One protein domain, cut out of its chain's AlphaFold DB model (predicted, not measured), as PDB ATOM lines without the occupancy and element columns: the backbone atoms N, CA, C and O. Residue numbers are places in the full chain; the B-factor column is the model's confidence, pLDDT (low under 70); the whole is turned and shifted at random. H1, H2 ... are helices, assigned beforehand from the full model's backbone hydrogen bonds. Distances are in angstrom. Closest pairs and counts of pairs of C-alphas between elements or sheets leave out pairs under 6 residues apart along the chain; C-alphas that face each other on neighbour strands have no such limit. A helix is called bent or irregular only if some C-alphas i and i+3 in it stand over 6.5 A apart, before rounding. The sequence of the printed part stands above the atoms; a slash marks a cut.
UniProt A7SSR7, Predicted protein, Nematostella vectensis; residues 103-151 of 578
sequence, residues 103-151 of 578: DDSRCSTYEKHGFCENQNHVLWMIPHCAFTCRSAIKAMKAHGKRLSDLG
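Overview. This is residues 103 to 151 of the 578 residues of the protein "Predicted protein" of Nematostella vectensis (UniProt A7SSR7). Four short helices gather with few contacts around H2, which has H1 and H3 near it and H4 touching it. The printed part has 49 residues, with H1, H2, H3 and H4 in chain order and no named strand: all helix. It is compact, radius of gyration of the C-alphas 9.9 A, and elongated, spanning 28 by 18 by 18 A.

Along the chain. Find C-alpha 107 at (40.221, -36.686, -6.492); H1 runs from there to residue 112. H2, residues 119 to 128, covers 15.0 A and is irregular: C-alphas 120 and 123 are 7.1 A apart. H3, residues 134 to 142, covers 12.2 A. H4, residues 147 to 150, ends at (48.161, -31.641, 10.424).

Arrangement. H1 and H2 are close but not clearly touching; look at C-alphas 107 and 125, their closest, 7.8 A apart. H2 and H3 are also close but not clearly touching, closest at C-alphas 126 and 137, 7.2 A, at a steep tilt of 62 degrees, opposite ways. H2 and H4 touch, closest at C-alphas 119 and 150, 6.8 A. H1 is apart from H3 and H4. Every O i to N i+4 pair is within hydrogen-bond range in H3, but 1 of 2 in H1 and 3 of 6 in H2; H4 is too short for one.

Size, cuts and confidence. C-alphas 105 and 144, the farthest apart, are 28.8 A apart. The printed part has no cut, and no link is long. Confidence is under 70 at residues 147, 150 and 151.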
ATOM      1  N   ASP A 103      45.683 -32.629  -9.675       87.62
ATOM      2  CA  ASP A 103      46.712 -33.370 -10.415       87.62
ATOM      3  C   ASP A 103      46.430 -34.877 -10.500       87.62
ATOM      4  O   ASP A 103      46.952 -35.539 -11.397       87.62
ATOM      5  N   ASP A 104      45.558 -35.414  -9.643       85.75
ATOM      6  CA  ASP A 104      45.032 -36.776  -9.766       85.75
ATOM      7  C   ASP A 104      43.572 -36.754 -10.253       85.75
ATOM      8  O   ASP A 104      42.751 -35.962  -9.797       85.75
ATOM      9  N   SER A 105      43.204 -37.646 -11.172       84.81
ATOM     10  CA  SER A 105      41.813 -37.752 -11.630       84.81
ATOM     11  C   SER A 105      40.904 -38.480 -10.632       84.81
ATOM     12  O   SER A 105      39.679 -38.361 -10.695       84.81
ATOM     13  N   ARG A 106      41.494 -39.189  -9.662       88.19
ATOM     14  CA  ARG A 106      40.802 -39.891  -8.574       88.19
ATOM     15  C   ARG A 106      40.265 -38.949  -7.493       88.19
ATOM     16  O   ARG A 106      39.462 -39.391  -6.677       88.19
ATOM     17  N   CYS A 107      40.631 -37.664  -7.503       91.06
ATOM     18  CA  CYS A 107      40.221 -36.686  -6.492       91.06
ATOM     19  C   CYS A 107      38.701 -36.641  -6.254       91.06
ATOM     20  O   CYS A 107      38.273 -36.728  -5.106       91.06
ATOM     21  N   SER A 108      37.869 -36.627  -7.305       89.62
ATOM     22  CA  SER A 108      36.398 -36.642  -7.152       89.62
ATOM     23  C   SER A 108      35.842 -37.970  -6.603       89.62
ATOM     24  O   SER A 108      34.741 -38.012  -6.056       89.62
ATOM     25  N   THR A 109      36.585 -39.075  -6.707       91.25
ATOM     26  CA  THR A 109      36.261 -40.318  -5.985       91.25
ATOM     27  C   THR A 109      36.671 -40.193  -4.519       91.25
ATOM     28  O   THR A 109      35.902 -40.550  -3.632       91.25
ATOM     29  N   TYR A 110      37.846 -39.622  -4.246       92.94
ATOM     30  CA  TYR A 110      38.341 -39.422  -2.887       92.94
ATOM     31  C   TYR A 110      37.474 -38.457  -2.053       92.94
ATOM     32  O   TYR A 110      37.282 -38.684  -0.858       92.94
ATOM     33  N   GLU A 111      36.890 -37.433  -2.679       92.81
ATOM     34  CA  GLU A 111      35.883 -36.540  -2.088       92.81
ATOM     35  C   GLU A 111      34.665 -37.311  -1.565       92.81
ATOM     36  O   GLU A 111      34.301 -37.179  -0.400       92.81
ATOM     37  N   LYS A 112      34.087 -38.189  -2.396       94.19
ATOM     38  CA  LYS A 112      32.894 -38.995  -2.064       94.19
ATOM     39  C   LYS A 112      33.119 -39.985  -0.921       94.19
ATOM     40  O   LYS A 112      32.156 -40.420  -0.301       94.19
ATOM     41  N   HIS A 113      34.373 -40.337  -0.649       95.44
ATOM     42  CA  HIS A 113      34.776 -41.182   0.477       95.44
ATOM     43  C   HIS A 113      35.294 -40.375   1.688       95.44
ATOM     44  O   HIS A 113      35.816 -40.963   2.633       95.44
ATOM     45  N   GLY A 114      35.192 -39.039   1.680       95.19
ATOM     46  CA  GLY A 114      35.582 -38.183   2.809       95.19
ATOM     47  C   GLY A 114      37.095 -38.032   3.029       95.19
ATOM     48  O   GLY A 114      37.520 -37.481   4.047       95.19
ATOM     49  N   PHE A 115      37.950 -38.469   2.096       95.56
ATOM     50  CA  PHE A 115      39.410 -38.399   2.277       95.56
ATOM     51  C   PHE A 115      39.952 -36.960   2.358       95.56
ATOM     52  O   PHE A 115      41.019 -36.750   2.931       95.56
ATOM     53  N   CYS A 116      39.208 -35.965   1.857       95.25
ATOM     54  CA  CYS A 116      39.525 -34.542   2.036       95.25
ATOM     55  C   CYS A 116      39.457 -34.067   3.504       95.25
ATOM     56  O   CYS A 116      40.035 -33.031   3.826       95.25
ATOM     57  N   GLU A 117      38.758 -34.791   4.384       94.62
ATOM     58  CA  GLU A 117      38.585 -34.456   5.809       94.62
ATOM     59  C   GLU A 117      39.353 -35.420   6.733       94.62
ATOM     60  O   GLU A 117      39.696 -35.082   7.869       94.62
ATOM     61  N   ASN A 118      39.676 -36.616   6.235       94.19
ATOM     62  CA  ASN A 118      40.447 -37.630   6.947       94.19
ATOM     63  C   ASN A 118      41.902 -37.172   7.175       94.19
ATOM     64  O   ASN A 118      42.708 -37.140   6.245       94.19
ATOM     65  N   GLN A 119      42.256 -36.890   8.435       90.94
ATOM     66  CA  GLN A 119      43.578 -36.391   8.852       90.94
ATOM     67  C   GLN A 119      44.761 -37.238   8.343       90.94
ATOM     68  O   GLN A 119      45.803 -36.674   8.026       90.94
ATOM     69  N   ASN A 120      44.599 -38.556   8.183       93.38
ATOM     70  CA  ASN A 120      45.674 -39.435   7.700       93.38
ATOM     71  C   ASN A 120      45.955 -39.267   6.196       93.38
ATOM     72  O   ASN A 120      47.045 -39.586   5.733       93.38
ATOM     73  N   HIS A 121      44.979 -38.771   5.430       93.62
ATOM     74  CA  HIS A 121      45.068 -38.600   3.977       93.62
ATOM     75  C   HIS A 121      45.217 -37.132   3.570       93.62
ATOM     76  O   HIS A 121      45.769 -36.837   2.510       93.62
ATOM     77  N   VAL A 122      44.777 -36.203   4.424       92.06
ATOM     78  CA  VAL A 122      44.689 -34.767   4.136       92.06
ATOM     79  C   VAL A 122      46.014 -34.170   3.634       92.06
ATOM     80  O   VAL A 122      46.017 -33.367   2.707       92.06
ATOM     81  N   LEU A 123      47.150 -34.629   4.169       92.12
ATOM     82  CA  LEU A 123      48.498 -34.170   3.803       92.12
ATOM     83  C   LEU A 123      48.883 -34.481   2.351       92.12
ATOM     84  O   LEU A 123      49.602 -33.700   1.735       92.12
ATOM     85  N   TRP A 124      48.395 -35.598   1.807       93.69
ATOM     86  CA  TRP A 124      48.576 -35.976   0.404       93.69
ATOM     87  C   TRP A 124      47.455 -35.403  -0.475       93.69
ATOM     88  O   TRP A 124      47.699 -34.917  -1.578       93.69
ATOM     89  N   MET A 125      46.225 -35.387   0.045       93.81
ATOM     90  CA  MET A 125      45.049 -34.876  -0.657       93.81
ATOM     91  C   MET A 125      45.140 -33.379  -0.966       93.81
ATOM     92  O   MET A 125      44.772 -32.974  -2.058       93.81
ATOM     93  N   ILE A 126      45.630 -32.531  -0.058       90.00
ATOM     94  CA  ILE A 126      45.667 -31.080  -0.307       90.00
ATOM     95  C   ILE A 126      46.565 -30.686  -1.499       90.00
ATOM     96  O   ILE A 126      46.081 -29.922  -2.336       90.00
ATOM     97  N   PRO A 127      47.829 -31.148  -1.631       90.94
ATOM     98  CA  PRO A 127      48.658 -30.785  -2.782       90.94
ATOM     99  C   PRO A 127      48.181 -31.409  -4.102       90.94
ATOM    100  O   PRO A 127      48.289 -30.754  -5.133       90.94
ATOM    101  N   HIS A 128      47.639 -32.634  -4.095       93.00
ATOM    102  CA  HIS A 128      47.252 -33.338  -5.329       93.00
ATOM    103  C   HIS A 128      45.784 -33.147  -5.748       93.00
ATOM    104  O   HIS A 128      45.458 -33.332  -6.921       93.00
ATOM    105  N   CYS A 129      44.913 -32.742  -4.821       94.75
ATOM    106  CA  CYS A 129      43.475 -32.536  -5.015       94.75
ATOM    107  C   CYS A 129      43.026 -31.142  -4.536       94.75
ATOM    108  O   CYS A 129      42.009 -30.996  -3.848       94.75
ATOM    109  N   ALA A 130      43.808 -30.106  -4.855       92.06
ATOM    110  CA  ALA A 130      43.596 -28.740  -4.378       92.06
ATOM    111  C   ALA A 130      42.276 -28.098  -4.854       92.06
ATOM    112  O   ALA A 130      41.741 -27.221  -4.170       92.06
ATOM    113  N   PHE A 131      41.745 -28.505  -6.012       93.19
ATOM    114  CA  PHE A 131      40.479 -27.998  -6.543       93.19
ATOM    115  C   PHE A 131      39.281 -28.769  -5.980       93.19
ATOM    116  O   PHE A 131      38.314 -28.143  -5.541       93.19
ATOM    117  N   THR A 132      39.361 -30.098  -5.919       94.25
ATOM    118  CA  THR A 132      38.313 -30.942  -5.335       94.25
ATOM    119  C   THR A 132      38.195 -30.718  -3.820       94.25
ATOM    120  O   THR A 132      37.146 -30.310  -3.328       94.25
ATOM    121  N   CYS A 133      39.279 -30.860  -3.047       95.19
ATOM    122  CA  CYS A 133      39.245 -30.681  -1.588       95.19
ATOM    123  C   CYS A 133      39.145 -29.211  -1.134       95.19
ATOM    124  O   CYS A 133      39.299 -28.910   0.052       95.19
ATOM    125  N   ARG A 134      38.865 -28.272  -2.044       93.56
ATOM    126  CA  ARG A 134      38.827 -26.821  -1.799       93.56
ATOM    127  C   ARG A 134      37.872 -26.410  -0.677       93.56
ATOM    128  O   ARG A 134      38.155 -25.450   0.039       93.56
ATOM    129  N   SER A 135      36.766 -27.129  -0.497       92.25
ATOM    130  CA  SER A 135      35.823 -26.911   0.611       92.25
ATOM    131  C   SER A 135      36.451 -27.257   1.966       92.25
ATOM    132  O   SER A 135      36.446 -26.423   2.870       92.25
ATOM    133  N   ALA A 136      37.098 -28.422   2.078       92.31
ATOM    134  CA  ALA A 136      37.825 -28.826   3.282       92.31
ATOM    135  C   ALA A 136      39.034 -27.911   3.560       92.31
ATOM    136  O   ALA A 136      39.263 -27.513   4.700       92.31
ATOM    137  N   ILE A 137      39.765 -27.483   2.523       90.75
ATOM    138  CA  ILE A 137      40.873 -26.513   2.625       90.75
ATOM    139  C   ILE A 137      40.386 -25.173   3.197       90.75
ATOM    140  O   ILE A 137      41.031 -24.609   4.085       90.75
ATOM    141  N   LYS A 138      39.224 -24.675   2.751       92.94
ATOM    142  CA  LYS A 138      38.586 -23.482   3.333       92.94
ATOM    143  C   LYS A 138      38.187 -23.698   4.792       92.94
ATOM    144  O   LYS A 138      38.480 -22.829   5.608       92.94
ATOM    145  N   ALA A 139      37.573 -24.834   5.131       91.44
ATOM    146  CA  ALA A 139      37.173 -25.151   6.504       91.44
ATOM    147  C   ALA A 139      38.383 -25.232   7.454       91.44
ATOM    148  O   ALA A 139      38.405 -24.575   8.492       91.44
ATOM    149  N   MET A 140      39.444 -25.950   7.071       88.00
ATOM    150  CA  MET A 140      40.686 -26.040   7.850       88.00
ATOM    151  C   MET A 140      41.319 -24.664   8.091       88.00
ATOM    152  O   MET A 140      41.710 -24.362   9.220       88.00
ATOM    153  N   LYS A 141      41.342 -23.803   7.063       90.44
ATOM    154  CA  LYS A 141      41.835 -22.424   7.168       90.44
ATOM    155  C   LYS A 141      40.942 -21.536   8.044       90.44
ATOM    156  O   LYS A 141      41.471 -20.697   8.768       90.44
ATOM    157  N   ALA A 142      39.620 -21.723   8.018       91.50
ATOM    158  CA  ALA A 142      38.680 -21.020   8.895       91.50
ATOM    159  C   ALA A 142      38.847 -21.423  10.371       91.50
ATOM    160  O   ALA A 142      38.783 -20.571  11.250       91.50
ATOM    161  N   HIS A 143      39.167 -22.691  10.647       87.88
ATOM    162  CA  HIS A 143      39.528 -23.178  11.985       87.88
ATOM    163  C   HIS A 143      40.959 -22.808  12.430       87.88
ATOM    164  O   HIS A 143      41.448 -23.354  13.418       87.88
ATOM    165  N   GLY A 144      41.662 -21.930  11.704       87.38
ATOM    166  CA  GLY A 144      42.996 -21.433  12.061       87.38
ATOM    167  C   GLY A 144      44.139 -22.452  11.970       87.38
ATOM    168  O   GLY A 144      45.294 -22.078  12.173       87.38
ATOM    169  N   LYS A 145      43.856 -23.718  11.637       79.56
ATOM    170  CA  LYS A 145      44.865 -24.778  11.516       79.56
ATOM    171  C   LYS A 145      45.731 -24.524  10.288       79.56
ATOM    172  O   LYS A 145      45.217 -24.414   9.171       79.56
ATOM    173  N   ARG A 146      47.052 -24.478  10.456       76.00
ATOM    174  CA  ARG A 146      47.976 -24.501   9.320       76.00
ATOM    175  C   ARG A 146      48.068 -25.929   8.791       76.00
ATOM    176  O   ARG A 146      48.006 -26.891   9.551       76.00
ATOM    177  N   LEU A 147      48.307 -26.067   7.486       69.75
ATOM    178  CA  LEU A 147      48.652 -27.356   6.867       69.75
ATOM    179  C   LEU A 147      49.792 -28.066   7.613       69.75
ATOM    180  O   LEU A 147      49.757 -29.275   7.812       69.75
ATOM    181  N   SER A 148      50.771 -27.274   8.055       74.75
ATOM    182  CA  SER A 148      51.933 -27.682   8.846       74.75
ATOM    183  C   SER A 148      51.577 -28.426  10.138       74.75
ATOM    184  O   SER A 148      52.356 -29.263  10.590       74.75
ATOM    185  N   ASP A 149      50.416 -28.134  10.727       74.88
ATOM    186  CA  ASP A 149      50.008 -28.654  12.034       74.88
ATOM    187  C   ASP A 149      49.365 -30.043  11.907       74.88
ATOM    188  O   ASP A 149      49.418 -30.842  12.836       74.88
ATOM    189  N   LEU A 150      48.796 -30.353  10.735       67.56
ATOM    190  CA  LEU A 150      48.161 -31.641  10.424       67.56
ATOM    191  C   LEU A 150      49.189 -32.768  10.224       67.56
ATOM    192  O   LEU A 150      48.832 -33.938  10.299       67.56
ATOM    193  N   GLY A 151      50.453 -32.412   9.962       59.16
ATOM    194  CA  GLY A 151      51.570 -33.343   9.767       59.16
ATOM    195  C   GLY A 151      52.392 -33.623  11.022       59.16
ATOM    196  O   GLY A 151      53.273 -34.480  10.990       59.16
TER     197      GLY A 151